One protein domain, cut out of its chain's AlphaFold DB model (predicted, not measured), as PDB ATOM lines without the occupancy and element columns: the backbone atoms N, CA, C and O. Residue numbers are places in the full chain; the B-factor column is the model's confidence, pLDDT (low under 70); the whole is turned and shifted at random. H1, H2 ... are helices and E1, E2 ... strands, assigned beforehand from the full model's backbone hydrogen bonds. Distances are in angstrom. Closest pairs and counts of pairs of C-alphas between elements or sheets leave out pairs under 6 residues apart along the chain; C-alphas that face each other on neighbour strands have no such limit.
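This is residues 31 to 100 and 108 to 116 of the 116 residues of an uncharacterized protein of Bacteroidetes bacterium (UniProt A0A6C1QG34). A long antiparallel hairpin, E4 and E5, has a shorter one, E1 and E2, side by side with it in one sheet, and a two-strand ribbon of E3 and E6 is set over one face of this sheet with few contacts; the short helix H1 is at one end. Residues 97 to 100 stretch away toward the cut. The 79 printed residues include six named strands and one named helix, in chain order E1 E2 E3 H1 E4 E5 E6, mostly strand. The sheet's order is E2, E1, E4, E5, all antiparallel; the whole is loose, with a radius of gyration of the C-alphas of 14.6 A, and flat, spanning 45 by 30 by 16 A.

E4, residues 66 to 76, and E5, residues 81 to 90, form a hairpin, with N 70 and O 86 2.8 A apart. E1, residues 31 to 36, is antiparallel to E4 at 164 degrees, with N 34 to O 73 at 2.8 A. E2, residues 42 to 45, forms a hairpin with E1, with N 43 to O 35 at 2.9 A. E3, residues 50 to 54, and E6, residues 111 to 115, are antiparallel at 152 degrees, with N 52 to O 113 at 2.9 A. E3 is apart from E4 and E5. H1, residues 57 to 62, only grazes the four-strand sheet; the closest C-alphas of H1 and E4 are those of Phe 60 and Gln 66, 5.4 A. In H1, 1 of 2 O i to N i+4 pairs is within hydrogen-bond range.

E4 is 32.3 A long, starting at C-alpha 66 (138.208, 188.313, 161.293). E5 is 27.7 A, E1 17.2 A, and E6 ends at C-alpha 115 (141.500, 205.176, 165.718).

The C-alphas farthest apart are those of Phe 78 and Glu 100, 48.1 A. Residues 101 to 107 are not printed; C-alphas 100 and 108 are 15.1 A apart. Mean pLDDT of the printed part is 77.0, with residues 55 to 64, 92 to 100, 108 to 113 and 115 to 116 under 70.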
ATOM      1  N   THR A  31     142.708 219.091 156.087       91.62
ATOM      2  CA  THR A  31     141.339 219.597 156.195       91.62
ATOM      3  C   THR A  31     140.336 218.482 156.444       91.62
ATOM      4  O   THR A  31     139.271 218.756 156.996       91.62
ATOM      5  N   ASN A  32     140.658 217.240 156.064       91.38
ATOM      6  CA  ASN A  32     139.712 216.138 156.145       91.38
ATOM      7  C   ASN A  32     140.367 214.762 156.336       91.38
ATOM      8  O   ASN A  32     141.450 214.501 155.809       91.38
ATOM      9  N   TYR A  33     139.657 213.880 157.037       91.88
ATOM     10  CA  TYR A  33     139.979 212.473 157.254       91.88
ATOM     11  C   TYR A  33     138.765 211.624 156.876       91.88
ATOM     12  O   TYR A  33     137.675 211.781 157.429       91.88
ATOM     13  N   PHE A  34     138.959 210.702 155.943       93.75
ATOM     14  CA  PHE A  34     137.936 209.766 155.516       93.75
ATOM     15  C   PHE A  34     138.363 208.344 155.853       93.75
ATOM     16  O   PHE A  34     139.362 207.847 155.342       93.75
ATOM     17  N   TRP A  35     137.619 207.721 156.757       92.31
ATOM     18  CA  TRP A  35     137.856 206.377 157.254       92.31
ATOM     19  C   TRP A  35     136.907 205.398 156.574       92.31
ATOM     20  O   TRP A  35     135.698 205.616 156.598       92.31
ATOM     21  N   HIS A  36     137.430 204.291 156.061       93.12
ATOM     22  CA  HIS A  36     136.667 203.084 155.758       93.12
ATOM     23  C   HIS A  36     137.166 201.953 156.639       93.12
ATOM     24  O   HIS A  36     138.370 201.753 156.760       93.12
ATOM     25  N   PHE A  37     136.247 201.197 157.226       86.94
ATOM     26  CA  PHE A  37     136.589 200.204 158.245       86.94
ATOM     27  C   PHE A  37     136.606 198.757 157.739       86.94
ATOM     28  O   PHE A  37     136.862 197.847 158.526       86.94
ATOM     29  N   GLY A  38     136.324 198.542 156.452       84.75
ATOM     30  CA  GLY A  38     136.311 197.215 155.824       84.75
ATOM     31  C   GLY A  38     135.068 196.372 156.131       84.75
ATOM     32  O   GLY A  38     134.894 195.315 155.539       84.75
ATOM     33  N   ASP A  39     134.179 196.846 157.005       81.12
ATOM     34  CA  ASP A  39     132.896 196.230 157.371       81.12
ATOM     35  C   ASP A  39     131.697 196.821 156.600       81.12
ATOM     36  O   ASP A  39     130.549 196.472 156.857       81.12
ATOM     37  N   GLY A  40     131.967 197.722 155.651       85.25
ATOM     38  CA  GLY A  40     130.961 198.483 154.906       85.25
ATOM     39  C   GLY A  40     130.671 199.869 155.489       85.25
ATOM     40  O   GLY A  40     130.113 200.708 154.780       85.25
ATOM     41  N   ASP A  41     131.117 200.157 156.716       87.25
ATOM     42  CA  ASP A  41     130.970 201.479 157.313       87.25
ATOM     43  C   ASP A  41     132.115 202.422 156.932       87.25
ATOM     44  O   ASP A  41     133.271 202.035 156.713       87.25
ATOM     45  N   SER A  42     131.784 203.713 156.899       92.06
ATOM     46  CA  SER A  42     132.750 204.787 156.689       92.06
ATOM     47  C   SER A  42     132.412 206.022 157.516       92.06
ATOM     48  O   SER A  42     131.251 206.276 157.839       92.06
ATOM     49  N   ILE A  43     133.435 206.796 157.872       92.06
ATOM     50  CA  ILE A  43     133.293 208.063 158.590       92.06
ATOM     51  C   ILE A  43     134.086 209.137 157.857       92.06
ATOM     52  O   ILE A  43     135.292 209.015 157.671       92.06
ATOM     53  N   ASN A  44     133.409 210.225 157.501       93.00
ATOM     54  CA  ASN A  44     134.028 211.421 156.945       93.00
ATOM     55  C   ASN A  44     134.040 212.535 157.995       93.00
ATOM     56  O   ASN A  44     132.978 212.948 158.466       93.00
ATOM     57  N   THR A  45     135.221 212.992 158.407       90.94
ATOM     58  CA  THR A  45     135.350 213.972 159.485       90.94
ATOM     59  C   THR A  45     136.617 214.825 159.359       90.94
ATOM     60  O   THR A  45     137.663 214.329 158.947       90.94
ATOM     61  N   PRO A  46     136.599 216.096 159.796       87.50
ATOM     62  CA  PRO A  46     137.826 216.879 159.956       87.50
ATOM     63  C   PRO A  46     138.691 216.406 161.140       87.50
ATOM     64  O   PRO A  46     139.816 216.872 161.310       87.50
ATOM     65  N   ASN A  47     138.186 215.494 161.980       87.50
ATOM     66  CA  ASN A  47     138.903 214.996 163.146       87.50
ATOM     67  C   ASN A  47     139.787 213.795 162.791       87.50
ATOM     68  O   ASN A  47     139.310 212.786 162.284       87.50
ATOM     69  N   ALA A  48     141.059 213.841 163.188       83.31
ATOM     70  CA  ALA A  48     141.979 212.719 162.996       83.31
ATOM     71  C   ALA A  48     141.573 211.454 163.772       83.31
ATOM     72  O   ALA A  48     142.014 210.363 163.440       83.31
ATOM     73  N   LYS A  49     140.756 211.592 164.822       84.69
ATOM     74  CA  LYS A  49     140.422 210.499 165.740       84.69
ATOM     75  C   LYS A  49     138.945 210.170 165.677       84.69
ATOM     76  O   LYS A  49     138.113 211.061 165.859       84.69
ATOM     77  N   VAL A  50     138.630 208.890 165.507       83.50
ATOM     78  CA  VAL A  50     137.250 208.397 165.442       83.50
ATOM     79  C   VAL A  50     137.081 207.129 166.286       83.50
ATOM     80  O   VAL A  50     137.934 206.237 166.246       83.50
ATOM     81  N   PRO A  51     136.010 207.032 167.095       80.50
ATOM     82  CA  PRO A  51     135.620 205.774 167.714       80.50
ATOM     83  C   PRO A  51     134.842 204.918 166.708       80.50
ATOM     84  O   PRO A  51     133.968 205.423 166.006       80.50
ATOM     85  N   LYS A  52     135.115 203.616 166.679       81.38
ATOM     86  CA  LYS A  52     134.353 202.628 165.909       81.38
ATOM     87  C   LYS A  52     134.057 201.425 166.792       81.38
ATOM     88  O   LYS A  52     134.878 201.025 167.620       81.38
ATOM     89  N   VAL A  53     132.860 200.888 166.622       75.31
ATOM     90  CA  VAL A  53     132.357 199.753 167.384       75.31
ATOM     91  C   VAL A  53     132.201 198.572 166.446       75.31
ATOM     92  O   VAL A  53     131.585 198.718 165.391       75.31
ATOM     93  N   TYR A  54     132.753 197.429 166.847       75.19
ATOM     94  CA  TYR A  54     132.544 196.152 166.174       75.19
ATOM     95  C   TYR A  54     131.695 195.259 167.078       75.19
ATOM     96  O   TYR A  54     132.005 195.070 168.262       75.19
ATOM     97  N   PHE A  55     130.607 194.746 166.513       65.75
ATOM     98  CA  PHE A  55     129.776 193.710 167.117       65.75
ATOM     99  C   PHE A  55     130.350 192.336 166.701       65.75
ATOM    100  O   PHE A  55     131.115 192.255 165.743       65.75
ATOM    101  N   ASP A  56     130.088 191.280 167.472       65.38
ATOM    102  CA  ASP A  56     130.408 189.882 167.102       65.38
ATOM    103  C   ASP A  56     131.888 189.439 167.133       65.38
ATOM    104  O   ASP A  56     132.235 188.342 166.697       65.38
ATOM    105  N   ALA A  57     132.776 190.198 167.786       62.84
ATOM    106  CA  ALA A  57     134.192 189.823 167.962       62.84
ATOM    107  C   ALA A  57     134.417 188.409 168.556       62.84
ATOM    108  O   ALA A  57     135.445 187.774 168.309       62.84
ATOM    109  N   LYS A  58     133.462 187.908 169.354       59.22
ATOM    110  CA  LYS A  58     133.494 186.575 169.980       59.22
ATOM    111  C   LYS A  58     133.088 185.448 169.020       59.22
ATOM    112  O   LYS A  58     133.477 184.303 169.238       59.22
ATOM    113  N   GLU A  59     132.305 185.744 167.987       61.38
ATOM    114  CA  GLU A  59     131.967 184.780 166.936       61.38
ATOM    115  C   GLU A  59     133.168 184.586 166.012       61.38
ATOM    116  O   GLU A  59     133.646 183.462 165.871       61.38
ATOM    117  N   PHE A  60     133.766 185.687 165.549       66.56
ATOM    118  CA  PHE A  60     134.982 185.651 164.732       66.56
ATOM    119  C   PHE A  60     136.127 184.900 165.409       66.56
ATOM    120  O   PHE A  60     136.862 184.160 164.766       66.56
ATOM    121  N   ALA A  61     136.253 185.013 166.729       62.31
ATOM    122  CA  ALA A  61     137.211 184.240 167.506       62.31
ATOM    123  C   ALA A  61     137.108 182.716 167.325       62.31
ATOM    124  O   ALA A  61     138.138 182.047 167.231       62.31
ATOM    125  N   LYS A  62     135.887 182.167 167.252       62.22
ATOM    126  CA  LYS A  62     135.662 180.724 167.046       62.22
ATOM    127  C   LYS A  62     136.108 180.273 165.658       62.22
ATOM    128  O   LYS A  62     136.454 179.108 165.484       62.22
ATOM    129  N   GLU A  63     136.129 181.194 164.703       68.50
ATOM    130  CA  GLU A  63     136.503 180.963 163.307       68.50
ATOM    131  C   GLU A  63     137.988 181.261 163.024       68.50
ATOM    132  O   GLU A  63     138.453 181.077 161.903       68.50
ATOM    133  N   GLY A  64     138.763 181.654 164.044       69.69
ATOM    134  CA  GLY A  64     140.188 181.985 163.912       69.69
ATOM    135  C   GLY A  64     140.497 183.484 163.816       69.69
ATOM    136  O   GLY A  64     141.665 183.857 163.706       69.69
ATOM    137  N   GLY A  65     139.482 184.338 163.951       74.38
ATOM    138  CA  GLY A  65     139.543 185.797 163.861       74.38
ATOM    139  C   GLY A  65     138.996 186.324 162.531       74.38
ATOM    140  O   GLY A  65     138.907 185.591 161.554       74.38
ATOM    141  N   GLN A  66     138.655 187.613 162.500       82.50
ATOM    142  CA  GLN A  66     138.208 188.313 161.293       82.50
ATOM    143  C   GLN A  66     139.180 189.437 160.954       82.50
ATOM    144  O   GLN A  66     139.494 190.276 161.798       82.50
ATOM    145  N   GLU A  67     139.653 189.463 159.711       84.88
ATOM    146  CA  GLU A  67     140.476 190.557 159.202       84.88
ATOM    147  C   GLU A  67     139.586 191.676 158.655       84.88
ATOM    148  O   GLU A  67     138.662 191.436 157.875       84.88
ATOM    149  N   TYR A  68     139.883 192.904 159.070       84.06
ATOM    150  CA  TYR A  68     139.276 194.126 158.565       84.06
ATOM    151  C   TYR A  68     140.344 194.969 157.877       84.06
ATOM    152  O   TYR A  68     141.337 195.359 158.496       84.06
ATOM    153  N   GLU A  69     140.132 195.256 156.594       89.06
ATOM    154  CA  GLU A  69     140.956 196.204 155.853       89.06
ATOM    155  C   GLU A  69     140.439 197.623 156.100       89.06
ATOM    156  O   GLU A  69     139.385 198.027 155.609       89.06
ATOM    157  N   ILE A  70     141.188 198.381 156.893       90.06
ATOM    158  CA  ILE A  70     140.853 199.747 157.273       90.06
ATOM    159  C   ILE A  70     141.671 200.694 156.408       90.06
ATOM    160  O   ILE A  70     142.901 200.629 156.396       90.06
ATOM    161  N   THR A  71     141.002 201.605 155.709       90.19
ATOM    162  CA  THR A  71     141.662 202.641 154.914       90.19
ATOM    163  C   THR A  71     141.364 204.027 155.467       90.19
ATOM    164  O   THR A  71     140.236 204.345 155.838       90.19
ATOM    165  N   LEU A  72     142.403 204.854 155.550       89.31
ATOM    166  CA  LEU A  72     142.322 206.255 155.932       89.31
ATOM    167  C   LEU A  72     142.815 207.106 154.771       89.31
ATOM    168  O   LEU A  72     144.004 207.098 154.464       89.31
ATOM    169  N   THR A  73     141.924 207.891 154.184       91.56
ATOM    170  CA  THR A  73     142.266 208.909 153.195       91.56
ATOM    171  C   THR A  73     142.299 210.276 153.863       91.56
ATOM    172  O   THR A  73     141.297 210.764 154.383       91.56
ATOM    173  N   VAL A  74     143.470 210.904 153.859       90.62
ATOM    174  CA  VAL A  74     143.703 212.231 154.432       90.62
ATOM    175  C   VAL A  74     143.790 213.245 153.306       90.62
ATOM    176  O   VAL A  74     144.603 213.063 152.406       90.62
ATOM    177  N   THR A  75     143.005 214.319 153.364       89.94
ATOM    178  CA  THR A  75     143.005 215.385 152.350       89.94
ATOM    179  C   THR A  75     143.502 216.692 152.949       89.94
ATOM    180  O   THR A  75     143.125 217.067 154.063       89.94
ATOM    181  N   ASN A  76     144.355 217.397 152.209       88.00
ATOM    182  CA  ASN A  76     144.854 218.711 152.598       88.00
ATOM    183  C   ASN A  76     144.074 219.869 151.949       88.00
ATOM    184  O   ASN A  76     143.246 219.683 151.059       88.00
ATOM    185  N   GLU A  77     144.368 221.095 152.381       86.88
ATOM    186  CA  GLU A  77     143.772 222.334 151.857       86.88
ATOM    187  C   GLU A  77     144.003 222.564 150.353       86.88
ATOM    188  O   GLU A  77     143.253 223.298 149.714       86.88
ATOM    189  N   PHE A  78     145.019 221.919 149.775       85.25
ATOM    190  CA  PHE A  78     145.342 221.989 148.350       85.25
ATOM    191  C   PHE A  78     144.612 220.924 147.520       85.25
ATOM    192  O   PHE A  78     144.819 220.849 146.310       85.25
ATOM    193  N   GLY A  79     143.773 220.098 148.155       82.19
ATOM    194  CA  GLY A  79     143.052 219.005 147.507       82.19
ATOM    195  C   GLY A  79     143.922 217.789 147.187       82.19
ATOM    196  O   GLY A  79     143.463 216.904 146.475       82.19
ATOM    197  N   CYS A  80     145.159 217.722 147.691       85.94
ATOM    198  CA  CYS A  80     145.941 216.493 147.617       85.94
ATOM    199  C   CYS A  80     145.491 215.542 148.719       85.94
ATOM    200  O   CYS A  80     145.398 215.936 149.887       85.94
ATOM    201  N   ASP A  81     145.282 214.289 148.347       88.69
ATOM    202  CA  ASP A  81     144.946 213.214 149.256       88.69
ATOM    203  C   ASP A  81     146.070 212.177 149.373       88.69
ATOM    204  O   ASP A  81     146.970 212.063 148.537       88.69
ATOM    205  N   THR A  82     146.070 211.446 150.479       88.81
ATOM    206  CA  THR A  82     146.942 210.294 150.697       88.81
ATOM    207  C   THR A  82     146.153 209.236 151.437       88.81
ATOM    208  O   THR A  82     145.535 209.532 152.457       88.81
ATOM    209  N   THR A  83     146.204 208.008 150.932       89.81
ATOM    210  CA  THR A  83     145.507 206.870 151.527       89.81
ATOM    211  C   THR A  83     146.493 205.952 152.233       89.81
ATOM    212  O   THR A  83     147.526 205.579 151.678       89.81
ATOM    213  N   LEU A  84     146.162 205.597 153.469       89.12
ATOM    214  CA  LEU A  84     146.867 204.633 154.299       89.12
ATOM    215  C   LEU A  84     145.968 203.415 154.495       89.12
ATOM    216  O   LEU A  84     144.791 203.578 154.803       89.12
ATOM    217  N   THR A  85     146.526 202.216 154.363       90.00
ATOM    218  CA  THR A  85     145.795 200.958 154.555       90.00
ATOM    219  C   THR A  85     146.387 200.189 155.727       90.00
ATOM    220  O   THR A  85     147.603 200.012 155.811       90.00
ATOM    221  N   TYR A  86     145.520 199.719 156.617       86.00
ATOM    222  CA  TYR A  86     145.852 198.931 157.794       86.00
ATOM    223  C   TYR A  86     144.973 197.689 157.843       86.00
ATOM    224  O   TYR A  86     143.753 197.787 157.808       86.00
ATOM    225  N   ILE A  87     145.597 196.522 157.974       85.75
ATOM    226  CA  ILE A  87     144.874 195.271 158.202       85.75
ATOM    227  C   ILE A  87     144.806 195.045 159.708       85.75
ATOM    228  O   ILE A  87     145.834 194.976 160.386       85.75
ATOM    229  N   MET A  88     143.590 194.953 160.229       83.75
ATOM    230  CA  MET A  88     143.328 194.665 161.630       83.75
ATOM    231  C   MET A  88     142.735 193.271 161.766       83.75
ATOM    232  O   MET A  88     141.640 193.011 161.283       83.75
ATOM    233  N   LEU A  89     143.440 192.392 162.476       82.94
ATOM    234  CA  LEU A  89     142.917 191.085 162.853       82.94
ATOM    235  C   LEU A  89     142.143 191.206 164.169       82.94
ATOM    236  O   LEU A  89     142.736 191.320 165.246       82.94
ATOM    237  N   LEU A  90     140.816 191.163 164.083       77.50
ATOM    238  CA  LEU A  90     139.932 191.093 165.236       77.50
ATOM    239  C   LEU A  90     139.831 189.635 165.699       77.50
ATOM    240  O   LEU A  90     139.102 188.816 165.146       77.50
ATOM    241  N   ARG A  91     140.601 189.320 166.736       71.94
ATOM    242  CA  ARG A  91     140.532 188.083 167.528       71.94
ATOM    243  C   ARG A  91     140.070 188.433 168.939       71.94
ATOM    244  O   ARG A  91     140.142 189.606 169.297       71.94
ATOM    245  N   GLU A  92     139.634 187.440 169.721       64.00
ATOM    246  CA  GLU A  92     139.163 187.587 171.113       64.00
ATOM    247  C   GLU A  92     139.794 188.785 171.834       64.00
ATOM    248  O   GLU A  92     140.964 188.751 172.222       64.00
ATOM    249  N   ALA A  93     139.027 189.864 171.996       54.09
ATOM    250  CA  ALA A  93     139.434 190.969 172.839       54.09
ATOM    251  C   ALA A  93     138.955 190.683 174.268       54.09
ATOM    252  O   ALA A  93     137.789 190.313 174.454       54.09
ATOM    253  N   PRO A  94     139.799 190.863 175.300       51.62
ATOM    254  CA  PRO A  94     139.310 190.850 176.666       51.62
ATOM    255  C   PRO A  94     138.297 191.987 176.814       51.62
ATOM    256  O   PRO A  94     138.610 193.161 176.619       51.62
ATOM    257  N   ILE A  95     137.063 191.614 177.133       52.41
ATOM    258  CA  ILE A  95     135.963 192.525 177.445       52.41
ATOM    259  C   ILE A  95     136.406 193.438 178.596       52.41
ATOM    260  O   ILE A  95     136.455 193.012 179.750       52.41
ATOM    261  N   PHE A  96     136.756 194.693 178.302       41.22
ATOM    262  CA  PHE A  96     136.987 195.693 179.339       41.22
ATOM    263  C   PHE A  96     135.635 196.286 179.727       41.22
ATOM    264  O   PHE A  96     135.076 197.103 179.000       41.22
ATOM    265  N   ILE A  97     135.093 195.838 180.860       47.38
ATOM    266  CA  ILE A  97     133.887 196.414 181.461       47.38
ATOM    267  C   ILE A  97     134.346 197.374 182.565       47.38
ATOM    268  O   ILE A  97     134.661 196.916 183.667       47.38
ATOM    269  N   PRO A  98     134.419 198.696 182.323       42.50
ATOM    270  CA  PRO A  98     134.594 199.638 183.409       42.50
ATOM    271  C   PRO A  98     133.270 199.735 184.179       42.50
ATOM    272  O   PRO A  98     132.354 200.439 183.774       42.50
ATOM    273  N   ASN A  99     133.214 199.035 185.313       51.16
ATOM    274  CA  ASN A  99     132.280 199.280 186.414       51.16
ATOM    275  C   ASN A  99     130.776 199.017 186.168       51.16
ATOM    276  O   ASN A  99     129.958 199.904 186.383       51.16
ATOM    277  N   GLU A 100     130.379 197.775 185.878       48.88
ATOM    278  CA  GLU A 100     129.049 197.318 186.316       48.88
ATOM    279  C   GLU A 100     128.978 195.793 186.471       48.88
ATOM    280  O   GLU A 100     129.367 195.025 185.589       48.88
ATOM    281  N   THR A 108     126.223 189.776 173.676       54.41
ATOM    282  CA  THR A 108     125.813 191.009 172.990       54.41
ATOM    283  C   THR A 108     126.707 192.222 173.276       54.41
ATOM    284  O   THR A 108     126.400 193.333 172.841       54.41
ATOM    285  N   LYS A 109     127.812 192.064 174.021       61.12
ATOM    286  CA  LYS A 109     128.653 193.206 174.426       61.12
ATOM    287  C   LYS A 109     129.576 193.673 173.285       61.12
ATOM    288  O   LYS A 109     130.451 192.908 172.879       61.12
ATOM    289  N   PRO A 110     129.450 194.928 172.808       61.16
ATOM    290  CA  PRO A 110     130.285 195.451 171.729       61.16
ATOM    291  C   PRO A 110     131.734 195.725 172.152       61.16
ATOM    292  O   PRO A 110     132.003 196.075 173.304       61.16
ATOM    293  N   PHE A 111     132.663 195.662 171.192       62.47
ATOM    294  CA  PHE A 111     134.051 196.093 171.373       62.47
ATOM    295  C   PHE A 111     134.279 197.501 170.804       62.47
ATOM    296  O   PHE A 111     133.857 197.807 169.689       62.47
ATOM    297  N   PHE A 112     134.975 198.356 171.561       64.19
ATOM    298  CA  PHE A 112     135.253 199.746 171.190       64.19
ATOM    299  C   PHE A 112     136.714 199.918 170.774       64.19
ATOM    300  O   PHE A 112     137.616 199.769 171.598       64.19
ATOM    301  N   ILE A 113     136.944 200.321 169.524       67.00
ATOM    302  CA  ILE A 113     138.270 200.671 169.005       67.00
ATOM    303  C   ILE A 113     138.341 202.178 168.789       67.00
ATOM    304  O   ILE A 113     137.416 202.800 168.265       67.00
ATOM    305  N   ARG A 114     139.452 202.785 169.216       73.25
ATOM    306  CA  ARG A 114     139.757 204.191 168.938       73.25
ATOM    307  C   ARG A 114     140.855 204.263 167.894       73.25
ATOM    308  O   ARG A 114     141.972 203.833 168.160       73.25
ATOM    309  N   PHE A 115     140.531 204.846 166.752       68.62
ATOM    310  CA  PHE A 115     141.500 205.176 165.718       68.62
ATOM    311  C   PHE A 115     142.069 206.569 165.998       68.62
ATOM    312  O   PHE A 115     141.311 207.474 166.366       68.62
ATOM    313  N   THR A 116     143.395 206.723 165.917       65.81
ATOM    314  CA  THR A 116     144.103 207.968 166.256       65.81
ATOM    315  C   THR A 116     145.158 208.356 165.253       65.81
ATOM    316  O   THR A 116     145.808 207.417 164.747       65.81
TER     317      THR A 116